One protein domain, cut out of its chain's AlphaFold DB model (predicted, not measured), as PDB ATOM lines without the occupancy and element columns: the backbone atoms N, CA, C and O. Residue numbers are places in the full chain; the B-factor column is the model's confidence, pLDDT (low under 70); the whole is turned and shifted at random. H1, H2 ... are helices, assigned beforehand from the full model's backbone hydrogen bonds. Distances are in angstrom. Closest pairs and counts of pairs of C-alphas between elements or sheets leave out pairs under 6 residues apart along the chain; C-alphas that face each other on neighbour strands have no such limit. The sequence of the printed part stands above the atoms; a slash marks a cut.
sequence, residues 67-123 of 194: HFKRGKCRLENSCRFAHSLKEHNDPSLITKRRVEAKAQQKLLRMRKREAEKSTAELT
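Overview. This is residues 67 to 123 of the 194 residues of the protein "C3H1-type domain-containing protein" of Perkinsus olseni (UniProt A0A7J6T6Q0). One long straight helix, H2, makes the length of the model, and its second part, residues 103 to 123, sticks out as a free arm from a small head. The head holds the first part of H2, residues 91 to 102, the short helix H1 just before it along the chain, and the long stretch of residues 67 to 84, which has no named element and leads into H1. The printed part has 57 residues, with two named helices in the order H1, H2 and no named strand; its class is all helix. The whole is extended, with a radius of gyration of the C-alphas of 16.8 A and spans of 53 by 23 by 11 A.

Along the chain. Find C-alpha 91 at (109.274, 131.992, 218.408); from there H2, residues 91 to 123, runs 49.3 A to C-alpha 123 at (151.551, 156.996, 214.246). Step back along the chain to H1, residues 85 to 89, which begins at C-alpha 85 at (107.555, 131.128, 228.644). Before it, residues 67 to 84 hold no named element, but short helical runs are there at residues 67 to 69 and 76 to 78.

Arrangement. Look first at H2, where 28 of 29 O i to N i+4 pairs are within hydrogen-bond range; in H1 every such pair is. H1 and H2 are close but not clearly touching: their closest C-alphas, those of Glu 87 and Leu 93, are 5.7 A apart. A tight link of one residue, Asp 90, joins them.

Size, cuts and confidence. The two C-alphas farthest apart are those of Asn 89 and Thr 123, at 54.2 A. Without residues 103 to 123, the body spans 24 by 22 by 9 A. The printed part has no cut. Its mean pLDDT is 95.5, and no printed residue is under 70.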
ATOM      1  N   HIS A  67     119.614 124.790 229.825       98.31
ATOM      2  CA  HIS A  67     120.729 125.497 230.454       98.31
ATOM      3  C   HIS A  67     120.277 126.796 231.113       98.31
ATOM      4  O   HIS A  67     120.802 127.146 232.167       98.31
ATOM      5  N   PHE A  68     119.304 127.496 230.526       98.00
ATOM      6  CA  PHE A  68     118.752 128.714 231.112       98.00
ATOM      7  C   PHE A  68     117.903 128.393 232.343       98.00
ATOM      8  O   PHE A  68     118.102 129.015 233.380       98.00
ATOM      9  N   LYS A  69     117.073 127.342 232.281       97.38
ATOM     10  CA  LYS A  69     116.335 126.820 233.449       97.38
ATOM     11  C   LYS A  69     117.251 126.509 234.638       97.38
ATOM     12  O   LYS A  69     116.854 126.676 235.782       97.38
ATOM     13  N   ARG A  70     118.483 126.064 234.369       97.75
ATOM     14  CA  ARG A  70     119.510 125.775 235.386       97.75
ATOM     15  C   ARG A  70     120.378 126.985 235.765       97.75
ATOM     16  O   ARG A  70     121.288 126.814 236.572       97.75
ATOM     17  N   GLY A  71     120.187 128.151 235.141       97.44
ATOM     18  CA  GLY A  71     121.016 129.348 235.346       97.44
ATOM     19  C   GLY A  71     122.446 129.245 234.792       97.44
ATOM     20  O   GLY A  71     123.351 129.909 235.282       97.44
ATOM     21  N   LYS A  72     122.689 128.376 233.802       98.00
ATOM     22  CA  LYS A  72     124.023 128.064 233.243       98.00
ATOM     23  C   LYS A  72     124.154 128.381 231.747       98.00
ATOM     24  O   LYS A  72     125.124 127.959 231.116       98.00
ATOM     25  N   CYS A  73     123.178 129.061 231.148       98.12
ATOM     26  CA  CYS A  73     123.233 129.412 229.730       98.12
ATOM     27  C   CYS A  73     124.264 130.523 229.491       98.12
ATOM     28  O   CYS A  73     124.098 131.625 229.995       98.12
ATOM     29  N   ARG A  74     125.301 130.242 228.692       97.75
ATOM     30  CA  ARG A  74     126.341 131.219 228.309       97.75
ATOM     31  C   ARG A  74     126.049 131.955 227.001       97.75
ATOM     32  O   ARG A  74     126.798 132.837 226.613       97.75
ATOM     33  N   LEU A  75     125.011 131.531 226.281       96.06
ATOM     34  CA  LEU A  75     124.700 132.060 224.956       96.06
ATOM     35  C   LEU A  75     123.856 133.335 225.015       96.06
ATOM     36  O   LEU A  75     123.827 134.060 224.023       96.06
ATOM     37  N   GLU A  76     123.170 133.599 226.130       92.81
ATOM     38  CA  GLU A  76     122.353 134.805 226.336       92.81
ATOM     39  C   GLU A  76     121.465 135.118 225.116       92.81
ATOM     40  O   GLU A  76     120.559 134.344 224.788       92.81
ATOM     41  N   ASN A  77     121.767 136.201 224.393       95.44
ATOM     42  CA  ASN A  77     120.996 136.679 223.248       95.44
ATOM     43  C   ASN A  77     121.207 135.893 221.950       95.44
ATOM     44  O   ASN A  77     120.422 136.004 221.008       95.44
ATOM     45  N   SER A  78     122.239 135.056 221.907       95.69
ATOM     46  CA  SER A  78     122.539 134.185 220.770       95.69
ATOM     47  C   SER A  78     121.903 132.792 220.884       95.69
ATOM     48  O   SER A  78     121.950 132.020 219.918       95.69
ATOM     49  N   CYS A  79     121.281 132.470 222.028       97.12
ATOM     50  CA  CYS A  79     120.679 131.162 222.277       97.12
ATOM     51  C   CYS A  79     119.545 130.854 221.286       97.12
ATOM     52  O   CYS A  79     118.743 131.715 220.922       97.12
ATOM     53  N   ARG A  80     119.476 129.600 220.826       96.00
ATOM     54  CA  ARG A  80     118.467 129.142 219.855       96.00
ATOM     55  C   ARG A  80     117.140 128.729 220.512       96.00
ATOM     56  O   ARG A  80     116.137 128.619 219.807       96.00
ATOM     57  N   PHE A  81     117.145 128.513 221.825       97.06
ATOM     58  CA  PHE A  81     116.016 128.043 222.630       97.06
ATOM     59  C   PHE A  81     115.398 129.182 223.450       97.06
ATOM     60  O   PHE A  81     116.053 130.195 223.690       97.06
ATOM     61  N   ALA A  82     114.154 129.009 223.902       97.00
ATOM     62  CA  ALA A  82     113.440 130.023 224.677       97.00
ATOM     63  C   ALA A  82     114.018 130.169 226.096       97.00
ATOM     64  O   ALA A  82     114.170 129.176 226.810       97.00
ATOM     65  N   HIS A  83     114.317 131.395 226.529       97.06
ATOM     66  CA  HIS A  83     114.715 131.690 227.914       97.06
ATOM     67  C   HIS A  83     113.511 132.002 228.817       97.06
ATOM     68  O   HIS A  83     113.613 131.959 230.035       97.06
ATOM     69  N   SER A  84     112.336 132.249 228.244       95.62
ATOM     70  CA  SER A  84     111.112 132.528 228.994       95.62
ATOM     71  C   SER A  84     109.908 131.823 228.372       95.62
ATOM     72  O   SER A  84     109.921 131.469 227.193       95.62
ATOM     73  N   LEU A  85     108.838 131.639 229.152       95.06
ATOM     74  CA  LEU A  85     107.555 131.128 228.644       95.06
ATOM     75  C   LEU A  85     106.988 132.022 227.529       95.06
ATOM     76  O   LEU A  85     106.404 131.522 226.572       95.06
ATOM     77  N   LYS A  86     107.233 133.338 227.604       94.69
ATOM     78  CA  LYS A  86     106.837 134.294 226.564       94.69
ATOM     79  C   LYS A  86     107.502 133.978 225.219       94.69
ATOM     80  O   LYS A  86     106.827 133.918 224.202       94.69
ATOM     81  N   GLU A  87     108.805 133.706 225.223       94.75
ATOM     82  CA  GLU A  87     109.560 133.306 224.023       94.75
ATOM     83  C   GLU A  87     109.234 131.900 223.519       94.75
ATOM     84  O   GLU A  87     109.422 131.611 222.340       94.75
ATOM     85  N   HIS A  88     108.807 131.005 224.409       95.06
ATOM     86  CA  HIS A  88     108.370 129.668 224.019       95.06
ATOM     87  C   HIS A  88     107.097 129.743 223.170       95.06
ATOM     88  O   HIS A  88     107.003 129.081 222.137       95.06
ATOM     89  N   ASN A  89     106.148 130.581 223.593       94.38
ATOM     90  CA  ASN A  89     104.880 130.784 222.895       94.38
ATOM     91  C   ASN A  89     105.044 131.630 221.625       94.38
ATOM     92  O   ASN A  89     104.317 131.418 220.661       94.38
ATOM     93  N   ASP A  90     106.015 132.548 221.608       94.44
ATOM     94  CA  ASP A  90     106.311 133.391 220.452       94.44
ATOM     95  C   ASP A  90     107.753 133.181 219.937       94.44
ATOM     96  O   ASP A  90     108.699 133.859 220.369       94.44
ATOM     97  N   PRO A  91     107.955 132.272 218.962       91.25
ATOM     98  CA  PRO A  91     109.274 131.992 218.408       91.25
ATOM     99  C   PRO A  91     109.872 133.170 217.625       91.25
ATOM    100  O   PRO A  91     111.074 133.109 217.305       91.25
ATOM    101  N   SER A  92     109.084 134.213 217.323       93.56
ATOM    102  CA  SER A  92     109.546 135.434 216.658       93.56
ATOM    103  C   SER A  92     110.464 136.256 217.567       93.56
ATOM    104  O   SER A  92     111.473 136.779 217.092       93.56
ATOM    105  N   LEU A  93     110.220 136.259 218.884       94.38
ATOM    106  CA  LEU A  93     111.049 136.970 219.865       94.38
ATOM    107  C   LEU A  93     112.475 136.418 219.912       94.38
ATOM    108  O   LEU A  93     113.442 137.177 219.991       94.38
ATOM    109  N   ILE A  94     112.621 135.096 219.787       94.06
ATOM    110  CA  ILE A  94     113.933 134.438 219.717       94.06
ATOM    111  C   ILE A  94     114.670 134.862 218.444       94.06
ATOM    112  O   ILE A  94     115.872 135.124 218.472       94.06
ATOM    113  N   THR A  95     113.965 134.928 217.312       93.44
ATOM    114  CA  THR A  95     114.560 135.357 216.041       93.44
ATOM    115  C   THR A  95     114.968 136.829 216.102       93.44
ATOM    116  O   THR A  95     116.112 137.141 215.774       93.44
ATOM    117  N   LYS A  96     114.090 137.705 216.608       95.19
ATOM    118  CA  LYS A  96     114.354 139.136 216.805       95.19
ATOM    119  C   LYS A  96     115.613 139.357 217.642       95.19
ATOM    120  O   LYS A  96     116.540 140.018 217.180       95.19
ATOM    121  N   ARG A  97     115.705 138.707 218.806       94.88
ATOM    122  CA  ARG A  97     116.870 138.796 219.698       94.88
ATOM    123  C   ARG A  97     118.174 138.378 219.013       94.88
ATOM    124  O   ARG A  97     119.192 139.049 219.155       94.88
ATOM    125  N   ARG A  98     118.158 137.283 218.245       94.88
ATOM    126  CA  ARG A  98     119.356 136.796 217.539       94.88
ATOM    127  C   ARG A  98     119.793 137.738 216.420       94.88
ATOM    128  O   ARG A  98     120.994 137.882 216.193       94.88
ATOM    129  N   VAL A  99     118.848 138.345 215.705       95.81
ATOM    130  CA  VAL A  99     119.147 139.341 214.664       95.81
ATOM    131  C   VAL A  99     119.748 140.594 215.293       95.81
ATOM    132  O   VAL A  99     120.786 141.063 214.831       95.81
ATOM    133  N   GLU A 100     119.167 141.074 216.389       95.69
ATOM    134  CA  GLU A 100     119.673 142.233 217.123       95.69
ATOM    135  C   GLU A 100     121.084 141.994 217.681       95.69
ATOM    136  O   GLU A 100     121.978 142.807 217.456       95.69
ATOM    137  N   ALA A 101     121.340 140.837 218.299       95.19
ATOM    138  CA  ALA A 101     122.672 140.481 218.793       95.19
ATOM    139  C   ALA A 101     123.727 140.457 217.671       95.19
ATOM    140  O   ALA A 101     124.852 140.930 217.848       95.19
ATOM    141  N   LYS A 102     123.365 139.953 216.484       95.19
ATOM    142  CA  LYS A 102     124.243 139.990 215.303       95.19
ATOM    143  C   LYS A 102     124.484 141.417 214.813       95.19
ATOM    144  O   LYS A 102     125.610 141.739 214.434       95.19
ATOM    145  N   ALA A 103     123.457 142.266 214.816       96.62
ATOM    146  CA  ALA A 103     123.587 143.671 214.442       96.62
ATOM    147  C   ALA A 103     124.522 144.418 215.407       96.62
ATOM    148  O   ALA A 103     125.437 145.108 214.956       96.62
ATOM    149  N   GLN A 104     124.374 144.196 216.717       96.19
ATOM    150  CA  GLN A 104     125.264 144.746 217.744       96.19
ATOM    151  C   GLN A 104     126.711 144.270 217.557       96.19
ATOM    152  O   GLN A 104     127.637 145.081 217.558       96.19
ATOM    153  N   GLN A 105     126.922 142.974 217.307       96.06
ATOM    154  CA  GLN A 105     128.257 142.435 217.034       96.06
ATOM    155  C   GLN A 105     128.885 143.052 215.773       96.06
ATOM    156  O   GLN A 105     130.078 143.367 215.756       96.06
ATOM    157  N   LYS A 106     128.089 143.257 214.716       97.56
ATOM    158  CA  LYS A 106     128.538 143.921 213.486       97.56
ATOM    159  C   LYS A 106     128.926 145.378 213.750       97.56
ATOM    160  O   LYS A 106     129.979 145.804 213.281       97.56
ATOM    161  N   LEU A 107     128.126 146.112 214.525       97.44
ATOM    162  CA  LEU A 107     128.406 147.502 214.892       97.44
ATOM    163  C   LEU A 107     129.704 147.625 215.699       97.44
ATOM    164  O   LEU A 107     130.545 148.468 215.389       97.44
ATOM    165  N   LEU A 108     129.913 146.744 216.680       97.19
ATOM    166  CA  LEU A 108     131.156 146.694 217.456       97.19
ATOM    167  C   LEU A 108     132.374 146.423 216.568       97.19
ATOM    168  O   LEU A 108     133.417 147.053 216.733       97.19
ATOM    169  N   ARG A 109     132.242 145.523 215.588       97.81
ATOM    170  CA  ARG A 109     133.318 145.235 214.632       97.81
ATOM    171  C   ARG A 109     133.649 146.436 213.745       97.81
ATOM    172  O   ARG A 109     134.821 146.639 213.444       97.81
ATOM    173  N   MET A 110     132.646 147.212 213.332       98.25
ATOM    174  CA  MET A 110     132.857 148.444 212.563       98.25
ATOM    175  C   MET A 110     133.586 149.497 213.399       98.25
ATOM    176  O   MET A 110     134.653 149.942 212.990       98.25
ATOM    177  N   ARG A 111     133.100 149.787 214.613       98.19
ATOM    178  CA  ARG A 111     133.761 150.735 215.528       98.19
ATOM    179  C   ARG A 111     135.203 150.346 215.847       98.19
ATOM    180  O   ARG A 111     136.072 151.205 215.916       98.19
ATOM    181  N   LYS A 112     135.481 149.048 216.013       98.06
ATOM    182  CA  LYS A 112     136.849 148.565 216.239       98.06
ATOM    183  C   LYS A 112     137.774 148.888 215.058       98.06
ATOM    184  O   LYS A 112     138.883 149.353 215.282       98.06
ATOM    185  N   ARG A 113     137.311 148.686 213.819       97.81
ATOM    186  CA  ARG A 113     138.083 149.033 212.612       97.81
ATOM    187  C   ARG A 113     138.321 150.537 212.492       97.81
ATOM    188  O   ARG A 113     139.394 150.939 212.064       97.81
ATOM    189  N   GLU A 114     137.339 151.355 212.864       97.69
ATOM    190  CA  GLU A 114     137.486 152.817 212.883       97.69
ATOM    191  C   GLU A 114     138.527 153.266 213.913       97.69
ATOM    192  O   GLU A 114     139.368 154.099 213.593       97.69
ATOM    193  N   ALA A 115     138.525 152.664 215.107       97.00
ATOM    194  CA  ALA A 115     139.525 152.940 216.136       97.00
ATOM    195  C   ALA A 115     140.939 152.516 215.703       97.00
ATOM    196  O   ALA A 115     141.890 153.266 215.884       97.00
ATOM    197  N   GLU A 116     141.085 151.340 215.087       96.25
ATOM    198  CA  GLU A 116     142.376 150.885 214.552       96.25
ATOM    199  C   GLU A 116     142.873 151.814 213.430       96.25
ATOM    200  O   GLU A 116     144.052 152.175 213.392       96.25
ATOM    201  N   LYS A 117     141.969 152.273 212.555       97.06
ATOM    202  CA  LYS A 117     142.302 153.221 211.487       97.06
ATOM    203  C   LYS A 117     142.777 154.569 212.041       97.06
ATOM    204  O   LYS A 117     143.807 155.060 211.590       97.06
ATOM    205  N   SER A 118     142.084 155.143 213.025       95.81
ATOM    206  CA  SER A 118     142.483 156.436 213.599       95.81
ATOM    207  C   SER A 118     143.788 156.354 214.399       95.81
ATOM    208  O   SER A 118     144.569 157.304 214.390       95.81
ATOM    209  N   THR A 119     144.086 155.213 215.035       93.75
ATOM    210  CA  THR A 119     145.389 155.017 215.696       93.75
ATOM    211  C   THR A 119     146.556 154.971 214.711       93.75
ATOM    212  O   THR A 119     147.618 155.508 215.016       93.75
ATOM    213  N   ALA A 120     146.360 154.390 213.522       91.50
ATOM    214  CA  ALA A 120     147.405 154.318 212.504       91.50
ATOM    215  C   ALA A 120     147.764 155.705 211.935       91.50
ATOM    216  O   ALA A 120     148.941 155.993 211.712       91.50
ATOM    217  N   GLU A 121     146.773 156.587 211.759       89.06
ATOM    218  CA  GLU A 121     147.001 157.949 211.254       89.06
ATOM    219  C   GLU A 121     147.896 158.762 212.200       89.06
ATOM    220  O   GLU A 121     148.859 159.379 211.742       89.06
ATOM    221  N   LEU A 122     147.673 158.672 213.517       85.38
ATOM    222  CA  LEU A 122     148.509 159.356 214.512       85.38
ATOM    223  C   LEU A 122     149.955 158.843 214.547       85.38
ATOM    224  O   LEU A 122     150.868 159.629 214.785       85.38
ATOM    225  N   THR A 123     150.186 157.553 214.289       83.81
ATOM    226  CA  THR A 123     151.551 156.996 214.246       83.81
ATOM    227  C   THR A 123     152.306 157.342 212.962       83.81
ATOM    228  O   THR A 123     153.529 157.375 212.969       83.81
TER     229      THR A 123